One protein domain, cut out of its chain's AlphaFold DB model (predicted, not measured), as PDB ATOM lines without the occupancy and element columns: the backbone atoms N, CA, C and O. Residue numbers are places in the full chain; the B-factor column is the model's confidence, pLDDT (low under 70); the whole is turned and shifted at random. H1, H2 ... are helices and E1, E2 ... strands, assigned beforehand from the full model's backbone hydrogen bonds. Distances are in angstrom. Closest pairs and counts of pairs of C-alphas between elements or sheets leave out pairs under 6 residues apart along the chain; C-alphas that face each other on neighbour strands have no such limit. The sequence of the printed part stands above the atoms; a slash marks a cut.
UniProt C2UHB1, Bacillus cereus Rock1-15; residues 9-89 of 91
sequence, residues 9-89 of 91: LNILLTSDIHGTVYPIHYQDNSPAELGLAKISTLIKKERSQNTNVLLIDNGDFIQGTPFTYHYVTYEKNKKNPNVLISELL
ATOM      1  N   LEU A   9      33.020  16.595  10.899       96.38
ATOM      2  CA  LEU A   9      32.789  17.935  11.440       96.38
ATOM      3  C   LEU A   9      33.615  18.956  10.655       96.38
ATOM      4  O   LEU A   9      34.832  18.817  10.557       96.38
ATOM      5  N   ASN A  10      32.963  20.001  10.150       96.88
ATOM      6  CA  ASN A  10      33.626  21.132   9.510       96.88
ATOM      7  C   ASN A  10      33.732  22.283  10.507       96.88
ATOM      8  O   ASN A  10      32.731  22.669  11.112       96.88
ATOM      9  N   ILE A  11      34.931  22.830  10.684       96.62
ATOM     10  CA  ILE A  11      35.176  23.946  11.598       96.62
ATOM     11  C   ILE A  11      35.545  25.169  10.766       96.62
ATOM     12  O   ILE A  11      36.534  25.156  10.037       96.62
ATOM     13  N   LEU A  12      34.742  26.218  10.886       96.12
ATOM     14  CA  LEU A  12      34.973  27.522  10.282       96.12
ATOM     15  C   LEU A  12      35.479  28.477  11.350       96.12
ATOM     16  O   LEU A  12      34.958  28.490  12.465       96.12
ATOM     17  N   LEU A  13      36.472  29.284  10.994       95.44
ATOM     18  CA  LEU A  13      37.099  30.238  11.896       95.44
ATOM     19  C   LEU A  13      37.071  31.638  11.281       95.44
ATOM     20  O   LEU A  13      37.477  31.817  10.131       95.44
ATOM     21  N   THR A  14      36.639  32.623  12.059       94.62
ATOM     22  CA  THR A  14      36.869  34.051  11.804       94.62
ATOM     23  C   THR A  14      37.838  34.615  12.841       94.62
ATOM     24  O   THR A  14      37.958  34.077  13.938       94.62
ATOM     25  N   SER A  15      38.572  35.668  12.492       94.50
ATOM     26  CA  SER A  15      39.509  36.364  13.386       94.50
ATOM     27  C   SER A  15      39.637  37.811  12.931       94.50
ATOM     28  O   SER A  15      39.441  38.086  11.744       94.50
ATOM     29  N   ASP A  16      39.958  38.713  13.861       94.88
ATOM     30  CA  ASP A  16      40.349  40.102  13.574       94.88
ATOM     31  C   ASP A  16      39.323  40.838  12.698       94.88
ATOM     32  O   ASP A  16      39.642  41.583  11.770       94.88
ATOM     33  N   ILE A  17      38.038  40.602  12.974       94.56
ATOM     34  CA  ILE A  17      36.946  41.198  12.201       94.56
ATOM     35  C   ILE A  17      36.927  42.721  12.360       94.56
ATOM     36  O   ILE A  17      36.549  43.437  11.431       94.56
ATOM     37  N   HIS A  18      37.307  43.232  13.529       94.88
ATOM     38  CA  HIS A  18      37.362  44.650  13.864       94.88
ATOM     39  C   HIS A  18      36.069  45.452  13.579       94.88
ATOM     40  O   HIS A  18      36.081  46.647  13.265       94.88
ATOM     41  N   GLY A  19      34.908  44.793  13.654       92.62
ATOM     42  CA  GLY A  19      33.602  45.341  13.270       92.62
ATOM     43  C   GLY A  19      33.513  45.751  11.797       92.62
ATOM     44  O   GLY A  19      32.798  46.686  11.427       92.62
ATOM     45  N   THR A  20      34.256  45.063  10.936       95.19
ATOM     46  CA  THR A  20      34.195  45.224   9.486       95.19
ATOM     47  C   THR A  20      32.941  44.539   8.954       95.19
ATOM     48  O   THR A  20      32.915  43.335   8.707       95.19
ATOM     49  N   VAL A  21      31.863  45.302   8.791       94.19
ATOM     50  CA  VAL A  21      30.555  44.774   8.380       94.19
ATOM     51  C   VAL A  21      30.398  44.814   6.864       94.19
ATOM     52  O   VAL A  21      30.110  43.792   6.236       94.19
ATOM     53  N   TYR A  22      30.588  45.995   6.281       94.50
ATOM     54  CA  TYR A  22      30.347  46.240   4.865       94.50
ATOM     55  C   TYR A  22      31.578  45.904   4.014       94.50
ATOM     56  O   TYR A  22      32.705  46.062   4.484       94.50
ATOM     57  N   PRO A  23      31.386  45.481   2.750       95.88
ATOM     58  CA  PRO A  23      32.479  45.152   1.841       95.88
ATOM     59  C   PRO A  23      33.065  46.404   1.179       95.88
ATOM     60  O   PRO A  23      33.112  46.512  -0.047       95.88
ATOM     61  N   ILE A  24      33.466  47.372   2.003       96.94
ATOM     62  CA  ILE A  24      34.054  48.642   1.577       96.94
ATOM     63  C   ILE A  24      35.204  49.045   2.499       96.94
ATOM     64  O   ILE A  24      35.235  48.678   3.675       96.94
ATOM     65  N   HIS A  25      36.113  49.863   1.986       95.88
ATOM     66  CA  HIS A  25      37.037  50.630   2.808       95.88
ATOM     67  C   HIS A  25      36.294  51.833   3.403       95.88
ATOM     68  O   HIS A  25      35.810  52.700   2.681       95.88
ATOM     69  N   TYR A  26      36.177  51.906   4.732       94.31
ATOM     70  CA  TYR A  26      35.432  52.986   5.400       94.31
ATOM     71  C   TYR A  26      36.052  54.384   5.219       94.31
ATOM     72  O   TYR A  26      35.410  55.380   5.539       94.31
ATOM     73  N   GLN A  27      37.298  54.465   4.751       94.00
ATOM     74  CA  GLN A  27      38.029  55.709   4.531       94.00
ATOM     75  C   GLN A  27      37.514  56.480   3.310       94.00
ATOM     76  O   GLN A  27      37.442  57.706   3.350       94.00
ATOM     77  N   ASP A  28      37.171  55.771   2.235       96.19
ATOM     78  CA  ASP A  28      36.833  56.359   0.932       96.19
ATOM     79  C   ASP A  28      35.601  55.719   0.264       96.19
ATOM     80  O   ASP A  28      35.209  56.124  -0.829       96.19
ATOM     81  N   ASN A  29      34.962  54.753   0.930       95.88
ATOM     82  CA  ASN A  29      33.840  53.953   0.436       95.88
ATOM     83  C   ASN A  29      34.144  53.136  -0.829       95.88
ATOM     84  O   ASN A  29      33.216  52.697  -1.514       95.88
ATOM     85  N   SER A  30      35.418  52.907  -1.148       97.94
ATOM     86  CA  SER A  30      35.788  52.038  -2.260       97.94
ATOM     87  C   SER A  30      35.443  50.571  -1.950       97.94
ATOM     88  O   SER A  30      35.471  50.163  -0.784       97.94
ATOM     89  N   PRO A  31      35.082  49.753  -2.960       97.69
ATOM     90  CA  PRO A  31      34.798  48.333  -2.761       97.69
ATOM     91  C   PRO A  31      35.997  47.577  -2.191       97.69
ATOM     92  O   PRO A  31      37.134  47.830  -2.580       97.69
ATOM     93  N   ALA A  32      35.734  46.600  -1.324       95.44
ATOM     94  CA  ALA A  32      36.777  45.802  -0.698       95.44
ATOM     95  C   ALA A  32      36.408  44.310  -0.615       95.44
ATOM     96  O   ALA A  32      35.241  43.925  -0.479       95.44
ATOM     97  N   GLU A  33      37.418  43.440  -0.662       94.62
ATOM     98  CA  GLU A  33      37.281  41.981  -0.523       94.62
ATOM     99  C   GLU A  33      37.325  41.530   0.945       94.62
ATOM    100  O   GLU A  33      38.052  40.618   1.322       94.62
ATOM    101  N   LEU A  34      36.539  42.201   1.788       93.06
ATOM    102  CA  LEU A  34      36.461  41.977   3.232       93.06
ATOM    103  C   LEU A  34      35.028  42.158   3.742       93.06
ATOM    104  O   LEU A  34      34.122  42.545   3.004       93.06
ATOM    105  N   GLY A  35      34.843  41.885   5.029       93.62
ATOM    106  CA  GLY A  35      33.641  42.235   5.769       93.62
ATOM    107  C   GLY A  35      32.636  41.103   5.953       93.62
ATOM    108  O   GLY A  35      32.491  40.189   5.133       93.62
ATOM    109  N   LEU A  36      31.903  41.191   7.062       94.25
ATOM    110  CA  LEU A  36      30.960  40.173   7.513       94.25
ATOM    111  C   LEU A  36      29.831  39.904   6.514       94.25
ATOM    112  O   LEU A  36      29.366  38.771   6.424       94.25
ATOM    113  N   ALA A  37      29.421  40.893   5.714       92.50
ATOM    114  CA  ALA A  37      28.420  40.685   4.667       92.50
ATOM    115  C   ALA A  37      28.860  39.605   3.657       92.50
ATOM    116  O   ALA A  37      28.090  38.691   3.343       92.50
ATOM    117  N   LYS A  38      30.122  39.647   3.209       94.19
ATOM    118  CA  LYS A  38      30.693  38.635   2.308       94.19
ATOM    119  C   LYS A  38      30.912  37.307   3.032       94.19
ATOM    120  O   LYS A  38      30.473  36.269   2.538       94.19
ATOM    121  N   ILE A  39      31.498  37.345   4.233       94.12
ATOM    122  CA  ILE A  39      31.754  36.148   5.053       94.12
ATOM    123  C   ILE A  39      30.454  35.378   5.334       94.12
ATOM    124  O   ILE A  39      30.420  34.158   5.197       94.12
ATOM    125  N   SER A  40      29.348  36.072   5.623       93.19
ATOM    126  CA  SER A  40      28.044  35.438   5.866       93.19
ATOM    127  C   SER A  40      27.547  34.611   4.676       93.19
ATOM    128  O   SER A  40      26.917  33.570   4.860       93.19
ATOM    129  N   THR A  41      27.866  35.031   3.448       93.69
ATOM    130  CA  THR A  41      27.498  34.298   2.231       93.69
ATOM    131  C   THR A  41      28.295  32.999   2.130       93.69
ATOM    132  O   THR A  41      27.737  31.957   1.790       93.69
ATOM    133  N   LEU A  42      29.584  33.040   2.486       94.19
ATOM    134  CA  LEU A  42      30.450  31.860   2.516       94.19
ATOM    135  C   LEU A  42      30.025  30.873   3.611       94.19
ATOM    136  O   LEU A  42      29.891  29.686   3.332       94.19
ATOM    137  N   ILE A  43      29.720  31.361   4.817       94.56
ATOM    138  CA  ILE A  43      29.221  30.530   5.926       94.56
ATOM    139  C   ILE A  43      27.915  29.833   5.536       94.56
ATOM    140  O   ILE A  43      27.776  28.628   5.734       94.56
ATOM    141  N   LYS A  44      26.959  30.567   4.949       94.19
ATOM    142  CA  LYS A  44      25.686  29.988   4.489       94.19
ATOM    143  C   LYS A  44      25.898  28.915   3.429       94.19
ATOM    144  O   LYS A  44      25.254  27.870   3.489       94.19
ATOM    145  N   LYS A  45      26.812  29.152   2.484       95.44
ATOM    146  CA  LYS A  45      27.175  28.153   1.477       95.44
ATOM    147  C   LYS A  45      27.720  26.888   2.143       95.44
ATOM    148  O   LYS A  45      27.209  25.809   1.865       95.44
ATOM    149  N   GLU A  46      28.667  27.019   3.064       95.81
ATOM    150  CA  GLU A  46      29.268  25.868   3.741       95.81
ATOM    151  C   GLU A  46      28.250  25.075   4.575       95.81
ATOM    152  O   GLU A  46      28.199  23.848   4.493       95.81
ATOM    153  N   ARG A  47      27.375  25.774   5.312       95.00
ATOM    154  CA  ARG A  47      26.268  25.163   6.070       95.00
ATOM    155  C   ARG A  47      25.238  24.476   5.173       95.00
ATOM    156  O   ARG A  47      24.611  23.521   5.605       95.00
ATOM    157  N   SER A  48      25.064  24.928   3.930       96.12
ATOM    158  CA  SER A  48      24.176  24.252   2.972       96.12
ATOM    159  C   SER A  48      24.779  22.968   2.393       96.12
ATOM    160  O   SER A  48      24.045  22.109   1.913       96.12
ATOM    161  N   GLN A  49      26.109  22.840   2.426       96.88
ATOM    162  CA  GLN A  49      26.849  21.719   1.844       96.88
ATOM    163  C   GLN A  49      27.224  20.649   2.877       96.88
ATOM    164  O   GLN A  49      27.537  19.523   2.495       96.88
ATOM    165  N   ASN A  50      27.163  20.972   4.173       96.19
ATOM    166  CA  ASN A  50      27.639  20.110   5.248       96.19
ATOM    167  C   ASN A  50      26.661  20.051   6.424       96.19
ATOM    168  O   ASN A  50      26.198  21.078   6.909       96.19
ATOM    169  N   THR A  51      26.430  18.846   6.949       93.81
ATOM    170  CA  THR A  51      25.506  18.618   8.072       93.81
ATOM    171  C   THR A  51      26.046  19.128   9.410       93.81
ATOM    172  O   THR A  51      25.302  19.724  10.181       93.81
ATOM    173  N   ASN A  52      27.333  18.903   9.698       95.62
ATOM    174  CA  ASN A  52      27.952  19.309  10.962       95.62
ATOM    175  C   ASN A  52      28.962  20.423  10.689       95.62
ATOM    176  O   ASN A  52      30.067  20.163  10.203       95.62
ATOM    177  N   VAL A  53      28.574  21.660  10.993       96.12
ATOM    178  CA  VAL A  53      29.424  22.844  10.843       96.12
ATOM    179  C   VAL A  53      29.474  23.597  12.163       96.12
ATOM    180  O   VAL A  53      28.442  24.017  12.681       96.12
ATOM    181  N   LEU A  54      30.679  23.798  12.684       95.12
ATOM    182  CA  LEU A  54      30.951  24.643  13.837       95.12
ATOM    183  C   LEU A  54      31.611  25.934  13.353       95.12
ATOM    184  O   LEU A  54      32.629  25.881  12.675       95.12
ATOM    185  N   LEU A  55      31.040  27.086  13.698       95.12
ATOM    186  CA  LEU A  55      31.649  28.394  13.452       95.12
ATOM    187  C   LEU A  55      32.238  28.926  14.759       95.12
ATOM    188  O   LEU A  55      31.543  28.960  15.773       95.12
ATOM    189  N   ILE A  56      33.493  29.352  14.713       94.69
ATOM    190  CA  ILE A  56      34.237  29.920  15.835       94.69
ATOM    191  C   ILE A  56      34.745  31.301  15.419       94.69
ATOM    192  O   ILE A  56      35.249  31.464  14.311       94.69
ATOM    193  N   ASP A  57      34.637  32.282  16.311       93.25
ATOM    194  CA  ASP A  57      35.315  33.571  16.171       93.25
ATOM    195  C   ASP A  57      36.469  33.649  17.179       93.25
ATOM    196  O   ASP A  57      36.301  33.305  18.349       93.25
ATOM    197  N   ASN A  58      37.646  34.057  16.712       94.88
ATOM    198  CA  ASN A  58      38.889  34.074  17.479       94.88
ATOM    199  C   ASN A  58      39.141  35.409  18.210       94.88
ATOM    200  O   ASN A  58      40.210  35.602  18.785       94.88
ATOM    201  N   GLY A  59      38.171  36.327  18.221       91.06
ATOM    202  CA  GLY A  59      38.279  37.597  18.931       91.06
ATOM    203  C   GLY A  59      38.610  38.791  18.037       91.06
ATOM    204  O   GLY A  59      38.548  38.729  16.810       91.06
ATOM    205  N   ASP A  60      38.867  39.928  18.689       93.69
ATOM    206  CA  ASP A  60      38.988  41.252  18.060       93.69
ATOM    207  C   ASP A  60      37.803  41.615  17.151       93.69
ATOM    208  O   ASP A  60      37.910  42.268  16.116       93.69
ATOM    209  N   PHE A  61      36.610  41.224  17.598       91.44
ATOM    210  CA  PHE A  61      35.376  41.391  16.842       91.44
ATOM    211  C   PHE A  61      34.778  42.807  16.923       91.44
ATOM    212  O   PHE A  61      34.240  43.307  15.940       91.44
ATOM    213  N   ILE A  62      34.826  43.464  18.090       90.00
ATOM    214  CA  ILE A  62      33.948  44.615  18.410       90.00
ATOM    215  C   ILE A  62      34.578  46.010  18.236       90.00
ATOM    216  O   ILE A  62      33.898  47.011  18.468       90.00
ATOM    217  N   GLN A  63      35.857  46.102  17.871       90.81
ATOM    218  CA  GLN A  63      36.632  47.353  17.849       90.81
ATOM    219  C   GLN A  63      37.555  47.401  16.633       90.81
ATOM    220  O   GLN A  63      38.017  46.349  16.229       90.81
ATOM    221  N   GLY A  64      37.886  48.579  16.097       91.81
ATOM    222  CA  GLY A  64      39.011  48.743  15.155       91.81
ATOM    223  C   GLY A  64      38.670  49.414  13.824       91.81
ATOM    224  O   GLY A  64      39.557  49.708  13.030       91.81
ATOM    225  N   THR A  65      37.397  49.734  13.586       94.50
ATOM    226  CA  THR A  65      36.940  50.459  12.385       94.50
ATOM    227  C   THR A  65      36.217  51.764  12.735       94.50
ATOM    228  O   THR A  65      35.627  51.864  13.818       94.50
ATOM    229  N   PRO A  66      36.156  52.754  11.815       94.69
ATOM    230  CA  PRO A  66      35.325  53.950  11.990       94.69
ATOM    231  C   PRO A  66      33.863  53.625  12.324       94.69
ATOM    232  O   PRO A  66      33.239  54.329  13.115       94.69
ATOM    233  N   PHE A  67      33.345  52.513  11.789       92.94
ATOM    234  CA  PHE A  67      32.033  51.971  12.136       92.94
ATOM    235  C   PHE A  67      31.917  51.677  13.638       92.94
ATOM    236  O   PHE A  67      31.051  52.236  14.310       92.94
ATOM    237  N   THR A  68      32.818  50.862  14.198       93.38
ATOM    238  CA  THR A  68      32.817  50.554  15.643       93.38
ATOM    239  C   THR A  68      32.983  51.810  16.499       93.38
ATOM    240  O   THR A  68      32.261  51.990  17.482       93.38
ATOM    241  N   TYR A  69      33.874  52.717  16.087       94.06
ATOM    242  CA  TYR A  69      34.142  53.966  16.793       94.06
ATOM    243  C   TYR A  69      32.908  54.872  16.850       94.06
ATOM    244  O   TYR A  69      32.606  55.438  17.904       94.06
ATOM    245  N   HIS A  70      32.169  54.981  15.741       93.12
ATOM    246  CA  HIS A  70      30.966  55.799  15.669       93.12
ATOM    247  C   HIS A  70      29.919  55.351  16.696       93.12
ATOM    248  O   HIS A  70      29.426  56.173  17.469       93.12
ATOM    249  N   TYR A  71      29.639  54.045  16.764       91.50
ATOM    250  CA  TYR A  71      28.607  53.524  17.661       91.50
ATOM    251  C   TYR A  71      28.983  53.603  19.142       91.50
ATOM    252  O   TYR A  71      28.122  53.843  19.983       91.50
ATOM    253  N   VAL A  72      30.270  53.463  19.469       91.75
ATOM    254  CA  VAL A  72      30.758  53.614  20.848       91.75
ATOM    255  C   VAL A  72      30.807  55.085  21.280       91.75
ATOM    256  O   VAL A  72      30.591  55.393  22.451       91.75
ATOM    257  N   THR A  73      31.084  56.009  20.359       93.81
ATOM    258  CA  THR A  73      31.303  57.424  20.703       93.81
ATOM    259  C   THR A  73      30.019  58.241  20.658       93.81
ATOM    260  O   THR A  73      29.740  58.986  21.599       93.81
ATOM    261  N   TYR A  74      29.232  58.094  19.591       93.31
ATOM    262  CA  TYR A  74      28.109  58.983  19.284       93.31
ATOM    263  C   TYR A  74      26.740  58.334  19.516       93.31
ATOM    264  O   TYR A  74      25.780  59.043  19.799       93.31
ATOM    265  N   GLU A  75      26.644  57.002  19.480       90.94
ATOM    266  CA  GLU A  75      25.368  56.267  19.573       90.94
ATOM    267  C   GLU A  75      25.261  55.407  20.845       90.94
ATOM    268  O   GLU A  75      24.646  54.342  20.853       90.94
ATOM    269  N   LYS A  76      25.828  55.891  21.959       84.19
ATOM    270  CA  LYS A  76      25.918  55.173  23.250       84.19
ATOM    271  C   LYS A  76      24.580  54.685  23.809       84.19
ATOM    272  O   LYS A  76      24.543  53.695  24.529       84.19
ATOM    273  N   ASN A  77      23.495  55.397  23.502       88.06
ATOM    274  CA  ASN A  77      22.156  55.093  24.009       88.06
ATOM    275  C   ASN A  77      21.391  54.092  23.125       88.06
ATOM    276  O   ASN A  77      20.259  53.739  23.446       88.06
ATOM    277  N   LYS A  78      21.978  53.643  22.007       85.81
ATOM    278  CA  LYS A  78      21.404  52.624  21.122       85.81
ATOM    279  C   LYS A  78      22.125  51.291  21.321       85.81
ATOM    280  O   LYS A  78      23.300  51.249  21.680       85.81
ATOM    281  N   LYS A  79      21.433  50.178  21.053       84.19
ATOM    282  CA  LYS A  79      22.074  48.853  21.029       84.19
ATOM    283  C   LYS A  79      23.155  48.860  19.943       84.19
ATOM    284  O   LYS A  79      22.865  49.185  18.794       84.19
ATOM    285  N   ASN A  80      24.389  48.513  20.308       86.00
ATOM    286  CA  ASN A  80      25.496  48.472  19.358       86.00
ATOM    287  C   ASN A  80      25.218  47.389  18.295       86.00
ATOM    288  O   ASN A  80      24.988  46.231  18.666       86.00
ATOM    289  N   PRO A  81      25.240  47.726  16.993       87.00
ATOM    290  CA  PRO A  81      24.918  46.779  15.931       87.00
ATOM    291  C   PRO A  81      25.861  45.575  15.903       87.00
ATOM    292  O   PRO A  81      25.422  44.501  15.517       87.00
ATOM    293  N   ASN A  82      27.108  45.698  16.372       85.06
ATOM    294  CA  ASN A  82      28.038  44.565  16.411       85.06
ATOM    295  C   ASN A  82      27.512  43.399  17.263       85.06
ATOM    296  O   ASN A  82      27.759  42.250  16.918       85.06
ATOM    297  N   VAL A  83      26.728  43.674  18.315       83.38
ATOM    298  CA  VAL A  83      26.093  42.623  19.135       83.38
ATOM    299  C   VAL A  83      25.020  41.878  18.341       83.38
ATOM    300  O   VAL A  83      24.891  40.669  18.445       83.38
ATOM    301  N   LEU A  84      24.244  42.594  17.527       83.62
ATOM    302  CA  LEU A  84      23.223  41.971  16.680       83.62
ATOM    303  C   LEU A  84      23.856  41.180  15.534       83.62
ATOM    304  O   LEU A  84      23.346  40.145  15.123       83.62
ATOM    305  N   ILE A  85      24.970  41.674  15.002       84.94
ATOM    306  CA  ILE A  85      25.650  41.049  13.873       84.94
ATOM    307  C   ILE A  85      26.326  39.740  14.297       84.94
ATOM    308  O   ILE A  85      26.287  38.782  13.526       84.94
ATOM    309  N   SER A  86      26.889  39.653  15.507       81.31
ATOM    310  CA  SER A  86      27.439  38.389  16.013       81.31
ATOM    311  C   SER A  86      26.355  37.314  16.179       81.31
ATOM    312  O   SER A  86      26.584  36.164  15.813       81.31
ATOM    313  N   GLU A  87      25.154  37.689  16.634       77.19
ATOM    314  CA  GLU A  87      23.979  36.801  16.701       77.19
ATOM    315  C   GLU A  87      23.495  36.356  15.305       77.19
ATOM    316  O   GLU A  87      22.941  35.272  15.141       77.19
ATOM    317  N   LEU A  88      23.705  37.171  14.269       71.25
ATOM    318  CA  LEU A  88      23.230  36.867  12.916       71.25
ATOM    319  C   LEU A  88      24.105  35.842  12.179       71.25
ATOM    320  O   LEU A  88      23.664  35.254  11.195       71.25
ATOM    321  N   LEU A  89      25.348  35.643  12.626       72.81
ATOM    322  CA  LEU A  89      26.269  34.649  12.064       72.81
ATOM    323  C   LEU A  89      26.064  33.254  12.673       72.81
ATOM    324  O   LEU A  89      26.525  32.257  12.111       72.81
TER     325      LEU A  89
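Overview. This is residues 9 to 89 of the 91 residues of a protein of Bacillus cereus Rock1-15 (UniProt C2UHB1). Two short parallel strands, E1 and E2, make a narrow ribbon; H1 runs back over one face of it, and the other face is bare. Beyond the ribbon's end lie loops and the short helix H2, and from there H3 runs back until its last residues come near H1. The 81 printed residues hold two named strands and three named helices, in the order E1, H1, E2, H2, H3, and the class is mixed, helices and strands. The whole is only just compact, close to loose, with a radius of gyration of the C-alphas of 13.8 A and spans of 42 by 28 by 17 A.

Along the chain. Find C-alpha 10 at (33.626, 21.132, 9.510), where E1, residues 10 to 14, begins. H1, residues 36 to 49, runs 19.7 A from C-alpha 36 at (30.960, 40.173, 7.513). E2 is residues 53 to 57, 13.3 A long, and H2 is residues 66 to 73. H3, residues 81 to 89, ends at C-alpha 89 at (26.269, 34.649, 12.064).

Arrangement. E1 and E2 are parallel, at 20 degrees; look for N 12 and O 54, 2.8 A apart and within hydrogen-bond range. E1, H1 and E2 form a strand-helix-strand unit, two parallel neighbour strands with a helix between them along the chain, and its crossover is right-handed. The closest C-alphas of H1 and E2, Arg 47 and Val 53, are 6.2 A apart. H1 and H3 are close but not clearly touching, Ser 40 and Leu 89 having the closest C-alphas, 6.5 A apart. Every O i to N i+4 pair is within hydrogen-bond range in H2 and H3, and 9 of 10 in H1.

Size, cuts and confidence. The C-alphas of Leu 9 and Tyr 74, the two farthest apart, are 42.1 A apart. Residues 73 to 78 stand free. The link from E1 to H1, 21 residues, is long. The printed part has no cut, and no printed residue is under 70 in pLDDT.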